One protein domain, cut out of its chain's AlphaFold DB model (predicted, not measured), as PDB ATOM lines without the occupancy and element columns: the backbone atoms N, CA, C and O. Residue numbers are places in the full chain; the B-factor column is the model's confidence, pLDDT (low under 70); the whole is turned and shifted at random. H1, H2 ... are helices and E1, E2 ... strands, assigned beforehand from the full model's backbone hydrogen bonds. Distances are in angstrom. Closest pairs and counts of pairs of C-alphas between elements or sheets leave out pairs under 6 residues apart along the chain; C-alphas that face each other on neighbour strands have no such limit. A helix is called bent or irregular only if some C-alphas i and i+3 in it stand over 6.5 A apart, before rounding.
ATOM      1  N   SER A  13     301.640 301.245 369.250       46.97
ATOM      2  CA  SER A  13     300.865 300.474 370.229       46.97
ATOM      3  C   SER A  13     300.622 301.286 371.503       46.97
ATOM      4  O   SER A  13     301.555 301.862 372.064       46.97
ATOM      5  N   LYS A  14     299.371 301.336 371.981       48.66
ATOM      6  CA  LYS A  14     298.994 301.984 373.254       48.66
ATOM      7  C   LYS A  14     298.294 300.988 374.179       48.66
ATOM      8  O   LYS A  14     297.372 300.292 373.757       48.66
ATOM      9  N   ILE A  15     298.714 300.952 375.442       50.78
ATOM     10  CA  ILE A  15     298.134 300.103 376.494       50.78
ATOM     11  C   ILE A  15     297.027 300.890 377.208       50.78
ATOM     12  O   ILE A  15     297.278 301.990 377.701       50.78
ATOM     13  N   PHE A  16     295.822 300.326 377.291       49.91
ATOM     14  CA  PHE A  16     294.701 300.881 378.056       49.91
ATOM     15  C   PHE A  16     294.209 299.872 379.099       49.91
ATOM     16  O   PHE A  16     294.086 298.677 378.828       49.91
ATOM     17  N   TYR A  17     293.897 300.366 380.296       45.31
ATOM     18  CA  TYR A  17     293.303 299.588 381.379       45.31
ATOM     19  C   TYR A  17     291.830 299.976 381.530       45.31
ATOM     20  O   TYR A  17     291.538 301.161 381.694       45.31
ATOM     21  N   TYR A  18     290.912 299.004 381.482       51.16
ATOM     22  CA  TYR A  18     289.477 299.244 381.665       51.16
ATOM     23  C   TYR A  18     289.047 298.885 383.097       51.16
ATOM     24  O   TYR A  18     288.893 297.697 383.405       51.16
ATOM     25  N   PRO A  19     288.790 299.880 383.973       40.75
ATOM     26  CA  PRO A  19     288.548 299.644 385.401       40.75
ATOM     27  C   PRO A  19     287.306 298.789 385.682       40.75
ATOM     28  O   PRO A  19     287.301 297.999 386.621       40.75
ATOM     29  N   ASN A  20     286.274 298.907 384.840       39.62
ATOM     30  CA  ASN A  20     284.976 298.256 385.057       39.62
ATOM     31  C   ASN A  20     284.889 296.825 384.506       39.62
ATOM     32  O   ASN A  20     284.031 296.065 384.941       39.62
ATOM     33  N   HIS A  21     285.781 296.435 383.588       43.31
ATOM     34  CA  HIS A  21     285.761 295.100 382.975       43.31
ATOM     35  C   HIS A  21     286.942 294.214 383.387       43.31
ATOM     36  O   HIS A  21     286.936 293.029 383.071       43.31
ATOM     37  N   LYS A  22     287.935 294.749 384.118       54.12
ATOM     38  CA  LYS A  22     289.160 294.027 384.528       54.12
ATOM     39  C   LYS A  22     289.920 293.394 383.346       54.12
ATOM     40  O   LYS A  22     290.620 292.401 383.508       54.12
ATOM     41  N   LEU A  23     289.786 293.997 382.167       47.81
ATOM     42  CA  LEU A  23     290.468 293.623 380.933       47.81
ATOM     43  C   LEU A  23     291.543 294.672 380.632       47.81
ATOM     44  O   LEU A  23     291.300 295.877 380.767       47.81
ATOM     45  N   ALA A  24     292.726 294.219 380.221       52.31
ATOM     46  CA  ALA A  24     293.726 295.088 379.613       52.31
ATOM     47  C   ALA A  24     293.578 294.997 378.092       52.31
ATOM     48  O   ALA A  24     293.438 293.902 377.544       52.31
ATOM     49  N   GLY A  25     293.567 296.150 377.428       53.78
ATOM     50  CA  GLY A  25     293.506 296.242 375.975       53.78
ATOM     51  C   GLY A  25     294.803 296.807 375.416       53.78
ATOM     52  O   GLY A  25     295.280 297.832 375.909       53.78
ATOM     53  N   ILE A  26     295.357 296.193 374.372       53.94
ATOM     54  CA  ILE A  26     296.372 296.848 373.535       53.94
ATOM     55  C   ILE A  26     295.683 297.309 372.252       53.94
ATOM     56  O   ILE A  26     295.082 296.508 371.536       53.94
ATOM     57  N   TYR A  27     295.766 298.611 371.972       52.12
ATOM     58  CA  TYR A  27     295.403 299.166 370.673       52.12
ATOM     59  C   TYR A  27     296.632 299.127 369.775       52.12
ATOM     60  O   TYR A  27     297.613 299.815 370.067       52.12
ATOM     61  N   ALA A  28     296.564 298.358 368.691       49.19
ATOM     62  CA  ALA A  28     297.545 298.410 367.615       49.19
ATOM     63  C   ALA A  28     296.949 299.210 366.450       49.19
ATOM     64  O   ALA A  28     295.930 298.820 365.876       49.19
ATOM     65  N   HIS A  29     297.560 300.348 366.118       51.06
ATOM     66  CA  HIS A  29     297.150 301.154 364.969       51.06
ATOM     67  C   HIS A  29     297.938 300.725 363.727       51.06
ATOM     68  O   HIS A  29     299.154 300.910 363.683       51.06
ATOM     69  N   TYR A  30     297.255 300.193 362.711       43.19
ATOM     70  CA  TYR A  30     297.852 299.903 361.405       43.19
ATOM     71  C   TYR A  30     297.449 300.981 360.392       43.19
ATOM     72  O   TYR A  30     296.266 301.201 360.141       43.19
ATOM     73  N   SER A  31     298.436 301.653 359.794       45.59
ATOM     74  CA  SER A  31     298.221 302.514 358.628       45.59
ATOM     75  C   SER A  31     298.552 301.711 357.374       45.59
ATOM     76  O   SER A  31     299.722 301.480 357.084       45.59
ATOM     77  N   SER A  32     297.542 301.247 356.638       45.84
ATOM     78  CA  SER A  32     297.742 300.821 355.252       45.84
ATOM     79  C   SER A  32     297.492 302.023 354.341       45.84
ATOM     80  O   SER A  32     296.390 302.573 354.277       45.84
ATOM     81  N   SER A  33     298.535 302.491 353.654       54.19
ATOM     82  CA  SER A  33     298.392 303.547 352.654       54.19
ATOM     83  C   SER A  33     297.729 302.965 351.408       54.19
ATOM     84  O   SER A  33     298.393 302.297 350.616       54.19
ATOM     85  N   SER A  34     296.423 303.187 351.271       49.62
ATOM     86  CA  SER A  34     295.663 303.438 350.030       49.62
ATOM     87  C   SER A  34     294.184 303.171 350.326       49.62
ATOM     88  O   SER A  34     293.783 302.029 350.518       49.62
ATOM     89  N   SER A  35     293.381 304.238 350.384       53.09
ATOM     90  CA  SER A  35     291.928 304.234 350.647       53.09
ATOM     91  C   SER A  35     291.487 303.855 352.074       53.09
ATOM     92  O   SER A  35     291.000 302.763 352.352       53.09
ATOM     93  N   SER A  36     291.640 304.838 352.969       47.47
ATOM     94  CA  SER A  36     290.858 305.128 354.188       47.47
ATOM     95  C   SER A  36     289.931 304.036 354.757       47.47
ATOM     96  O   SER A  36     288.710 304.204 354.819       47.47
ATOM     97  N   ARG A  37     290.501 302.963 355.306       45.03
ATOM     98  CA  ARG A  37     289.869 302.224 356.407       45.03
ATOM     99  C   ARG A  37     290.857 302.122 357.558       45.03
ATOM    100  O   ARG A  37     291.747 301.283 357.555       45.03
ATOM    101  N   PHE A  38     290.689 303.014 358.530       46.53
ATOM    102  CA  PHE A  38     291.369 302.943 359.818       46.53
ATOM    103  C   PHE A  38     290.802 301.750 360.596       46.53
ATOM    104  O   PHE A  38     289.758 301.860 361.236       46.53
ATOM    105  N   LEU A  39     291.450 300.590 360.493       44.22
ATOM    106  CA  LEU A  39     291.108 299.420 361.298       44.22
ATOM    107  C   LEU A  39     291.922 299.473 362.593       44.22
ATOM    108  O   LEU A  39     293.105 299.147 362.620       44.22
ATOM    109  N   SER A  40     291.278 299.920 363.668       53.09
ATOM    110  CA  SER A  40     291.813 299.790 365.023       53.09
ATOM    111  C   SER A  40     291.502 298.385 365.530       53.09
ATOM    112  O   SER A  40     290.368 298.112 365.922       53.09
ATOM    113  N   THR A  41     292.489 297.490 365.529       53.09
ATOM    114  CA  THR A  41     292.336 296.186 366.188       53.09
ATOM    115  C   THR A  41     292.596 296.361 367.682       53.09
ATOM    116  O   THR A  41     293.693 296.750 368.091       53.09
ATOM    117  N   VAL A  42     291.575 296.095 368.499       57.62
ATOM    118  CA  VAL A  42     291.690 296.066 369.963       57.62
ATOM    119  C   VAL A  42     291.901 294.626 370.388       57.62
ATOM    120  O   VAL A  42     290.993 293.804 370.270       57.62
ATOM    121  N   TYR A  43     293.084 294.321 370.911       62.06
ATOM    122  CA  TYR A  43     293.321 293.033 371.548       62.06
ATOM    123  C   TYR A  43     292.933 293.141 373.015       62.06
ATOM    124  O   TYR A  43     293.568 293.866 373.778       62.06
ATOM    125  N   ILE A  44     291.854 292.454 373.380       62.19
ATOM    126  CA  ILE A  44     291.383 292.316 374.755       62.19
ATOM    127  C   ILE A  44     292.014 291.056 375.340       62.19
ATOM    128  O   ILE A  44     291.809 289.964 374.810       62.19
ATOM    129  N   PHE A  45     292.744 291.202 376.442       71.62
ATOM    130  CA  PHE A  45     293.421 290.087 377.096       71.62
ATOM    131  C   PHE A  45     292.749 289.679 378.406       71.62
ATOM    132  O   PHE A  45     292.243 290.522 379.155       71.62
ATOM    133  N   GLN A  46     292.794 288.378 378.704       71.50
ATOM    134  CA  GLN A  46     292.320 287.830 379.969       71.50
ATOM    135  C   GLN A  46     293.438 287.924 381.014       71.50
ATOM    136  O   GLN A  46     294.376 287.128 381.030       71.50
ATOM    137  N   CYS A  47     293.337 288.924 381.890       74.81
ATOM    138  CA  CYS A  47     294.332 289.204 382.923       74.81
ATOM    139  C   CYS A  47     293.911 288.684 384.303       74.81
ATOM    140  O   CYS A  47     292.721 288.511 384.586       74.81
ATOM    141  N   ASN A  48     294.901 288.507 385.187       82.00
ATOM    142  CA  ASN A  48     294.694 288.081 386.570       82.00
ATOM    143  C   ASN A  48     293.664 288.984 387.266       82.00
ATOM    144  O   ASN A  48     293.806 290.212 387.280       82.00
ATOM    145  N   LYS A  49     292.637 288.387 387.878       82.75
ATOM    146  CA  LYS A  49     291.583 289.126 388.576       82.75
ATOM    147  C   LYS A  49     292.072 289.529 389.964       82.75
ATOM    148  O   LYS A  49     292.194 288.675 390.834       82.75
ATOM    149  N   GLN A  50     292.277 290.826 390.188       83.56
ATOM    150  CA  GLN A  50     292.533 291.341 391.536       83.56
ATOM    151  C   GLN A  50     291.339 291.082 392.461       83.56
ATOM    152  O   GLN A  50     290.175 291.209 392.028       83.56
ATOM    153  N   LEU A  51     291.646 290.727 393.707       85.06
ATOM    154  CA  LEU A  51     290.652 290.439 394.736       85.06
ATOM    155  C   LEU A  51     290.233 291.729 395.437       85.06
ATOM    156  O   LEU A  51     289.034 291.979 395.553       85.06
ATOM    157  N   ASP A  52     291.200 292.590 395.751       85.25
ATOM    158  CA  ASP A  52     290.964 293.867 396.421       85.25
ATOM    159  C   ASP A  52     291.275 295.087 395.537       85.25
ATOM    160  O   ASP A  52     291.979 295.016 394.526       85.25
ATOM    161  N   SER A  53     290.743 296.251 395.919       84.06
ATOM    162  CA  SER A  53     290.937 297.517 395.194       84.06
ATOM    163  C   SER A  53     292.349 298.098 395.334       84.06
ATOM    164  O   SER A  53     292.797 298.825 394.448       84.06
ATOM    165  N   TRP A  54     293.061 297.765 396.413       86.94
ATOM    166  CA  TRP A  54     294.394 298.296 396.719       86.94
ATOM    167  C   TRP A  54     295.530 297.542 396.007       86.94
ATOM    168  O   TRP A  54     296.675 297.996 396.006       86.94
ATOM    169  N   GLU A  55     295.233 296.396 395.385       88.75
ATOM    170  CA  GLU A  55     296.244 295.519 394.788       88.75
ATOM    171  C   GLU A  55     296.636 295.908 393.353       88.75
ATOM    172  O   GLU A  55     297.654 295.438 392.841       88.75
ATOM    173  N   CYS A  56     295.861 296.780 392.701       86.19
ATOM    174  CA  CYS A  56     295.954 297.041 391.260       86.19
ATOM    175  C   CYS A  56     297.364 297.444 390.792       86.19
ATOM    176  O   CYS A  56     297.851 296.945 389.775       86.19
ATOM    177  N   GLY A  57     298.061 298.282 391.565       88.38
ATOM    178  CA  GLY A  57     299.428 298.708 391.256       88.38
ATOM    179  C   GLY A  57     300.432 297.551 391.263       88.38
ATOM    180  O   GLY A  57     301.334 297.509 390.424       88.38
ATOM    181  N   TYR A  58     300.250 296.565 392.145       90.44
ATOM    182  CA  TYR A  58     301.121 295.387 392.220       90.44
ATOM    183  C   TYR A  58     300.907 294.444 391.036       90.44
ATOM    184  O   TYR A  58     301.871 293.857 390.547       90.44
ATOM    185  N   TYR A  59     299.676 294.341 390.529       88.88
ATOM    186  CA  TYR A  59     299.373 293.562 389.326       88.88
ATOM    187  C   TYR A  59     300.053 294.167 388.097       88.88
ATOM    188  O   TYR A  59     300.711 293.449 387.343       88.88
ATOM    189  N   VAL A  60     299.969 295.491 387.934       87.75
ATOM    190  CA  VAL A  60     300.662 296.205 386.850       87.75
ATOM    191  C   VAL A  60     302.177 296.021 386.959       87.75
ATOM    192  O   VAL A  60     302.827 295.668 385.977       87.75
ATOM    193  N   MET A  61     302.745 296.192 388.155       90.69
ATOM    194  CA  MET A  61     304.185 296.045 388.372       90.69
ATOM    195  C   MET A  61     304.673 294.612 388.108       90.69
ATOM    196  O   MET A  61     305.724 294.429 387.494       90.69
ATOM    197  N   SER A  62     303.893 293.600 388.503       88.56
ATOM    198  CA  SER A  62     304.168 292.189 388.202       88.56
ATOM    199  C   SER A  62     304.252 291.932 386.695       88.56
ATOM    200  O   SER A  62     305.200 291.300 386.217       88.56
ATOM    201  N   TRP A  63     303.301 292.474 385.929       88.25
ATOM    202  CA  TRP A  63     303.268 292.312 384.478       88.25
ATOM    203  C   TRP A  63     304.396 293.057 383.775       88.25
ATOM    204  O   TRP A  63     305.076 292.456 382.950       88.25
ATOM    205  N   ILE A  64     304.676 294.309 384.148       88.75
ATOM    206  CA  ILE A  64     305.818 295.062 383.601       88.75
ATOM    207  C   ILE A  64     307.124 294.299 383.848       88.75
ATOM    208  O   ILE A  64     307.918 294.102 382.928       88.75
ATOM    209  N   LYS A  65     307.329 293.813 385.078       87.62
ATOM    210  CA  LYS A  65     308.516 293.029 385.433       87.62
ATOM    211  C   LYS A  65     308.609 291.741 384.611       87.62
ATOM    212  O   LYS A  65     309.699 291.395 384.166       87.62
ATOM    213  N   THR A  66     307.493 291.044 384.410       88.25
ATOM    214  CA  THR A  66     307.435 289.809 383.610       88.25
ATOM    215  C   THR A  66     307.766 290.076 382.144       88.25
ATOM    216  O   THR A  66     308.646 289.410 381.609       88.25
ATOM    217  N   ILE A  67     307.144 291.087 381.529       88.38
ATOM    218  CA  ILE A  67     307.378 291.483 380.131       88.38
ATOM    219  C   ILE A  67     308.855 291.796 379.898       88.38
ATOM    220  O   ILE A  67     309.459 291.239 378.988       88.38
ATOM    221  N   ILE A  68     309.451 292.633 380.755       89.25
ATOM    222  CA  ILE A  68     310.863 293.018 380.628       89.25
ATOM    223  C   ILE A  68     311.778 291.803 380.816       89.25
ATOM    224  O   ILE A  68     312.702 291.601 380.035       89.25
ATOM    225  N   ARG A  69     311.533 290.968 381.835       88.50
ATOM    226  CA  ARG A  69     312.393 289.808 382.130       88.50
ATOM    227  C   ARG A  69     312.320 288.719 381.067       88.50
ATOM    228  O   ARG A  69     313.333 288.081 380.808       88.50
ATOM    229  N   ALA A  70     311.139 288.480 380.514       88.88
ATOM    230  CA  ALA A  70     310.925 287.475 379.480       88.88
ATOM    231  C   ALA A  70     311.116 288.038 378.062       88.88
ATOM    232  O   ALA A  70     311.005 287.284 377.106       88.88
ATOM    233  N   SER A  71     311.430 289.336 377.928       89.56
ATOM    234  CA  SER A  71     311.553 290.031 376.639       89.56
ATOM    235  C   SER A  71     310.341 289.804 375.728       89.56
ATOM    236  O   SER A  71     310.493 289.587 374.532       89.56
ATOM    237  N   ILE A  72     309.133 289.832 376.305       84.38
ATOM    238  CA  ILE A  72     307.887 289.581 375.568       84.38
ATOM    239  C   ILE A  72     307.650 290.740 374.597       84.38
ATOM    240  O   ILE A  72     307.459 291.884 375.023       84.38
ATOM    241  N   THR A  73     307.647 290.438 373.302       84.50
ATOM    242  CA  THR A  73     307.396 291.405 372.221       84.50
ATOM    243  C   THR A  73     306.174 291.051 371.371       84.50
ATOM    244  O   THR A  73     305.552 291.933 370.775       84.50
ATOM    245  N   ASP A  74     305.793 289.782 371.365       82.31
ATOM    246  CA  ASP A  74     304.750 289.143 370.569       82.31
ATOM    247  C   ASP A  74     303.956 288.136 371.420       82.31
ATOM    248  O   ASP A  74     304.094 288.093 372.643       82.31
ATOM    249  N   ASP A  75     303.013 287.426 370.788       81.88
ATOM    250  CA  ASP A  75     302.220 286.360 371.416       81.88
ATOM    251  C   ASP A  75     301.552 286.757 372.742       81.88
ATOM    252  O   ASP A  75     301.328 285.959 373.651       81.88
ATOM    253  N   TRP A  76     301.140 288.025 372.832       80.38
ATOM    254  CA  TRP A  76     300.475 288.610 373.995       80.38
ATOM    255  C   TRP A  76     299.262 287.792 374.452       80.38
ATOM    256  O   TRP A  76     299.031 287.622 375.646       80.38
ATOM    257  N   VAL A  77     298.502 287.220 373.513       79.75
ATOM    258  CA  VAL A  77     297.361 286.361 373.855       79.75
ATOM    259  C   VAL A  77     297.833 285.136 374.628       79.75
ATOM    260  O   VAL A  77     297.138 284.690 375.524       79.75
ATOM    261  N   GLU A  78     299.012 284.596 374.333       81.94
ATOM    262  CA  GLU A  78     299.551 283.419 375.007       81.94
ATOM    263  C   GLU A  78     300.010 283.684 376.428       81.94
ATOM    264  O   GLU A  78     299.791 282.857 377.316       81.94
ATOM    265  N   HIS A  79     300.560 284.867 376.655       82.75
ATOM    266  CA  HIS A  79     300.997 285.276 377.978       82.75
ATOM    267  C   HIS A  79     299.826 285.700 378.876       82.75
ATOM    268  O   HIS A  79     299.840 285.419 380.075       82.75
ATOM    269  N   PHE A  80     298.771 286.300 378.316       81.12
ATOM    270  CA  PHE A  80     297.615 286.804 379.062       81.12
ATOM    271  C   PHE A  80     296.360 285.926 378.883       81.12
ATOM    272  O   PHE A  80     295.346 286.348 378.318       81.12
ATOM    273  N   LYS A  81     296.442 284.689 379.389       80.12
ATOM    274  CA  LYS A  81     295.366 283.670 379.369       80.12
ATOM    275  C   LYS A  81     294.764 283.362 380.747       80.12
ATOM    276  O   LYS A  81     293.895 282.500 380.856       80.12
ATOM    277  N   SER A  82     295.234 284.007 381.816       78.06
ATOM    278  CA  SER A  82     294.875 283.626 383.187       78.06
ATOM    279  C   SER A  82     294.075 284.701 383.898       78.06
ATOM    280  O   SER A  82     294.518 285.837 384.014       78.06
ATOM    281  N   SER A  83     292.930 284.312 384.461       79.69
ATOM    282  CA  SER A  83     292.142 285.143 385.375       79.69
ATOM    283  C   SER A  83     292.434 284.882 386.853       79.69
ATOM    284  O   SER A  83     291.844 285.547 387.706       79.69
ATOM    285  N   SER A  84     293.314 283.933 387.182       84.62
ATOM    286  CA  SER A  84     293.644 283.613 388.576       84.62
ATOM    287  C   SER A  84     294.283 284.820 389.265       84.62
ATOM    288  O   SER A  84     295.098 285.490 388.637       84.62
ATOM    289  N   PRO A  85     293.955 285.127 390.527       86.50
ATOM    290  CA  PRO A  85     294.605 286.219 391.244       86.50
ATOM    291  C   PRO A  85     296.109 285.956 391.395       86.50
ATOM    292  O   PRO A  85     296.548 284.810 391.517       86.50
ATOM    293  N   ILE A  86     296.905 287.024 391.402       88.62
ATOM    294  CA  ILE A  86     298.307 286.937 391.817       88.62
ATOM    295  C   ILE A  86     298.312 286.597 393.307       88.62
ATOM    296  O   ILE A  86     297.619 287.234 394.095       88.62
ATOM    297  N   LEU A  87     299.095 285.588 393.688       91.19
ATOM    298  CA  LEU A  87     299.180 285.145 395.077       91.19
ATOM    299  C   LEU A  87     299.671 286.278 395.985       91.19
ATOM    300  O   LEU A  87     300.601 287.011 395.637       91.19
ATOM    301  N   GLN A  88     299.101 286.367 397.187       90.94
ATOM    302  CA  GLN A  88     299.456 287.384 398.177       90.94
ATOM    303  C   GLN A  88     300.962 287.396 398.494       90.94
ATOM    304  O   GLN A  88     301.557 288.462 398.639       90.94
ATOM    305  N   GLU A  89     301.612 286.229 398.511       93.69
ATOM    306  CA  GLU A  89     303.065 286.126 398.702       93.69
ATOM    307  C   GLU A  89     303.866 286.761 397.554       93.69
ATOM    308  O   GLU A  89     304.891 287.406 397.784       93.69
ATOM    309  N   ALA A  90     303.383 286.657 396.313       91.31
ATOM    310  CA  ALA A  90     304.002 287.339 395.180       91.31
ATOM    311  C   ALA A  90     303.815 288.863 395.282       91.31
ATOM    312  O   ALA A  90     304.766 289.609 395.049       91.31
ATOM    313  N   ILE A  91     302.637 289.331 395.712       92.25
ATOM    314  CA  ILE A  91     302.380 290.758 395.986       92.25
ATOM    315  C   ILE A  91     303.314 291.276 397.088       92.25
ATOM    316  O   ILE A  91     303.926 292.340 396.948       92.25
ATOM    317  N   LYS A  92     303.476 290.511 398.171       94.62
ATOM    318  CA  LYS A  92     304.382 290.833 399.279       94.62
ATOM    319  C   LYS A  92     305.830 290.937 398.808       94.62
ATOM    320  O   LYS A  92     306.503 291.911 399.146       94.62
ATOM    321  N   LYS A  93     306.287 289.996 397.980       95.00
ATOM    322  CA  LYS A  93     307.628 290.030 397.384       95.00
ATOM    323  C   LYS A  93     307.840 291.285 396.538       95.00
ATOM    324  O   LYS A  93     308.838 291.976 396.712       95.00
ATOM    325  N   ILE A  94     306.878 291.618 395.680       93.19
ATOM    326  CA  ILE A  94     306.911 292.830 394.851       93.19
ATOM    327  C   ILE A  94     307.023 294.090 395.728       93.19
ATOM    328  O   ILE A  94     307.808 294.988 395.425       93.19
ATOM    329  N   ARG A  95     306.277 294.156 396.839       93.75
ATOM    330  CA  ARG A  95     306.352 295.272 397.795       93.75
ATOM    331  C   ARG A  95     307.737 295.396 398.430       93.75
ATOM    332  O   ARG A  95     308.262 296.502 398.515       93.75
ATOM    333  N   GLN A  96     308.316 294.282 398.871       95.81
ATOM    334  CA  GLN A  96     309.641 294.257 399.495       95.81
ATOM    335  C   GLN A  96     310.739 294.675 398.514       95.81
ATOM    336  O   GLN A  96     311.586 295.493 398.860       95.81
ATOM    337  N   GLU A  97     310.700 294.162 397.284       94.06
ATOM    338  CA  GLU A  97     311.652 294.531 396.233       94.06
ATOM    339  C   GLU A  97     311.546 296.017 395.865       94.06
ATOM    340  O   GLU A  97     312.572 296.688 395.748       94.06
ATOM    341  N   LEU A  98     310.326 296.557 395.731       90.94
ATOM    342  CA  LEU A  98     310.129 297.984 395.466       90.94
ATOM    343  C   LEU A  98     310.648 298.844 396.625       90.94
ATOM    344  O   LEU A  98     311.339 299.830 396.387       90.94
ATOM    345  N   ALA A  99     310.341 298.474 397.871       94.56
ATOM    346  CA  ALA A  99     310.824 299.194 399.045       94.56
ATOM    347  C   ALA A  99     312.358 299.195 399.113       94.56
ATOM    348  O   ALA A  99     312.955 300.250 399.311       94.56
ATOM    349  N   ALA A 100     312.996 298.043 398.884       96.00
ATOM    350  CA  ALA A 100     314.452 297.928 398.853       96.00
ATOM    351  C   ALA A 100     315.071 298.802 397.753       96.00
ATOM    352  O   ALA A 100     316.019 299.539 398.018       96.00
ATOM    353  N   TYR A 101     314.501 298.779 396.544       92.50
ATOM    354  CA  TYR A 101     314.950 299.628 395.441       92.50
ATOM    355  C   TYR A 101     314.828 301.122 395.772       92.50
ATOM    356  O   TYR A 101     315.752 301.892 395.520       92.50
ATOM    357  N   LEU A 102     313.700 301.540 396.354       93.44
ATOM    358  CA  LEU A 102     313.488 302.936 396.729       93.44
ATOM    359  C   LEU A 102     314.462 303.379 397.825       93.44
ATOM    360  O   LEU A 102     315.065 304.440 397.695       93.44
ATOM    361  N   LEU A 103     314.672 302.557 398.855       96.06
ATOM    362  CA  LEU A 103     315.643 302.853 399.907       96.06
ATOM    363  C   LEU A 103     317.059 302.972 399.341       96.06
ATOM    364  O   LEU A 103     317.751 303.927 399.660       96.06
ATOM    365  N   GLN A 104     317.465 302.070 398.449       95.38
ATOM    366  CA  GLN A 104     318.780 302.141 397.812       95.38
ATOM    367  C   GLN A 104     318.957 303.398 396.946       95.38
ATOM    368  O   GLN A 104     320.068 303.899 396.795       95.38
ATOM    369  N   ARG A 105     317.887 303.864 396.295       94.38
ATOM    370  CA  ARG A 105     317.974 304.936 395.297       94.38
ATOM    371  C   ARG A 105     317.848 306.340 395.887       94.38
ATOM    372  O   ARG A 105     318.346 307.280 395.260       94.38
ATOM    373  N   TRP A 106     317.137 306.466 397.006       87.50
ATOM    374  CA  TRP A 106     316.699 307.739 397.587       87.50
ATOM    375  C   TRP A 106     317.146 307.951 399.041       87.50
ATOM    376  O   TRP A 106     316.741 308.945 399.643       87.50
ATOM    377  N   THR A 107     317.967 307.050 399.584       68.00
ATOM    378  CA  THR A 107     318.690 307.223 400.856       68.00
ATOM    379  C   THR A 107     320.179 307.262 400.560       68.00
ATOM    380  O   THR A 107     320.875 308.074 401.203       68.00
TER     381      THR A 107
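Overview. This is residues 13 to 107 of the 107 residues of an uncharacterized protein of Phaseolus angularis (UniProt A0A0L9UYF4). A small sheet of three strands, E1, E2 and E3, stretches from a protruding loop, residues 32 to 37, toward two longer helices, H1 and H3, set crosswise near the opposite end. Short H2 grazes the sheet, and residues 99 to 107, mostly in H3, stick out. The printed part has 95 residues, with three named strands followed by three named helices; the sheet is antiparallel in the order E1, E2, E3, a meander, each strand the antiparallel neighbour of the one before. The class is mixed, helices and strands; the whole is loose, with a radius of gyration of the C-alphas of 16.6 A, and elongated, spanning 56 by 30 by 22 A.

Arrangement. Inner strand E2, residues 23 to 29, forms hairpins with E1, residues 13 to 18, and E3, residues 40 to 45. N 16 and O 25 are within hydrogen-bond range at 2.9 A, as are N 43 and O 26 at 3.0 A. The sheet is only just strongly twisted, its C-alphas up to 4.5 A off the best plane. H2, residues 76 to 79, only grazes it; the closest C-alphas of E3 and H2, Phe 45 and Val 77, are 6.3 A apart. H1, residues 53 to 70, is not on the sheet. Residues 55 to 62 of H1 touch residues 91 to 95 of H3, residues 88 to 106, about perpendicular at 76 degrees; the closest C-alphas, Tyr 58 and Ile 91, are 6.1 A apart. H3 has every O i to N i+4 pair within hydrogen-bond range, H1 12 of 14, and H2 is too short for one.

Along the chain. E1 begins at C-alpha 13 (300.865, 300.474, 370.229) and is 16.2 A long, E2 18.9 A and E3 15.6 A. H1 spans 27.3 A and is irregular, with C-alphas 54 and 57 7.4 A apart. H2 spans 5.2 A; H3, 26.7 A, ends at C-alpha 106 (316.699, 307.739, 397.587).

Size, cuts and confidence. The farthest C-alphas, Ser 35 and Thr 107, are 57.0 A apart. The printed part has no cut, and no link is long. Residues 13 to 44 and residue 107 have pLDDT under 70.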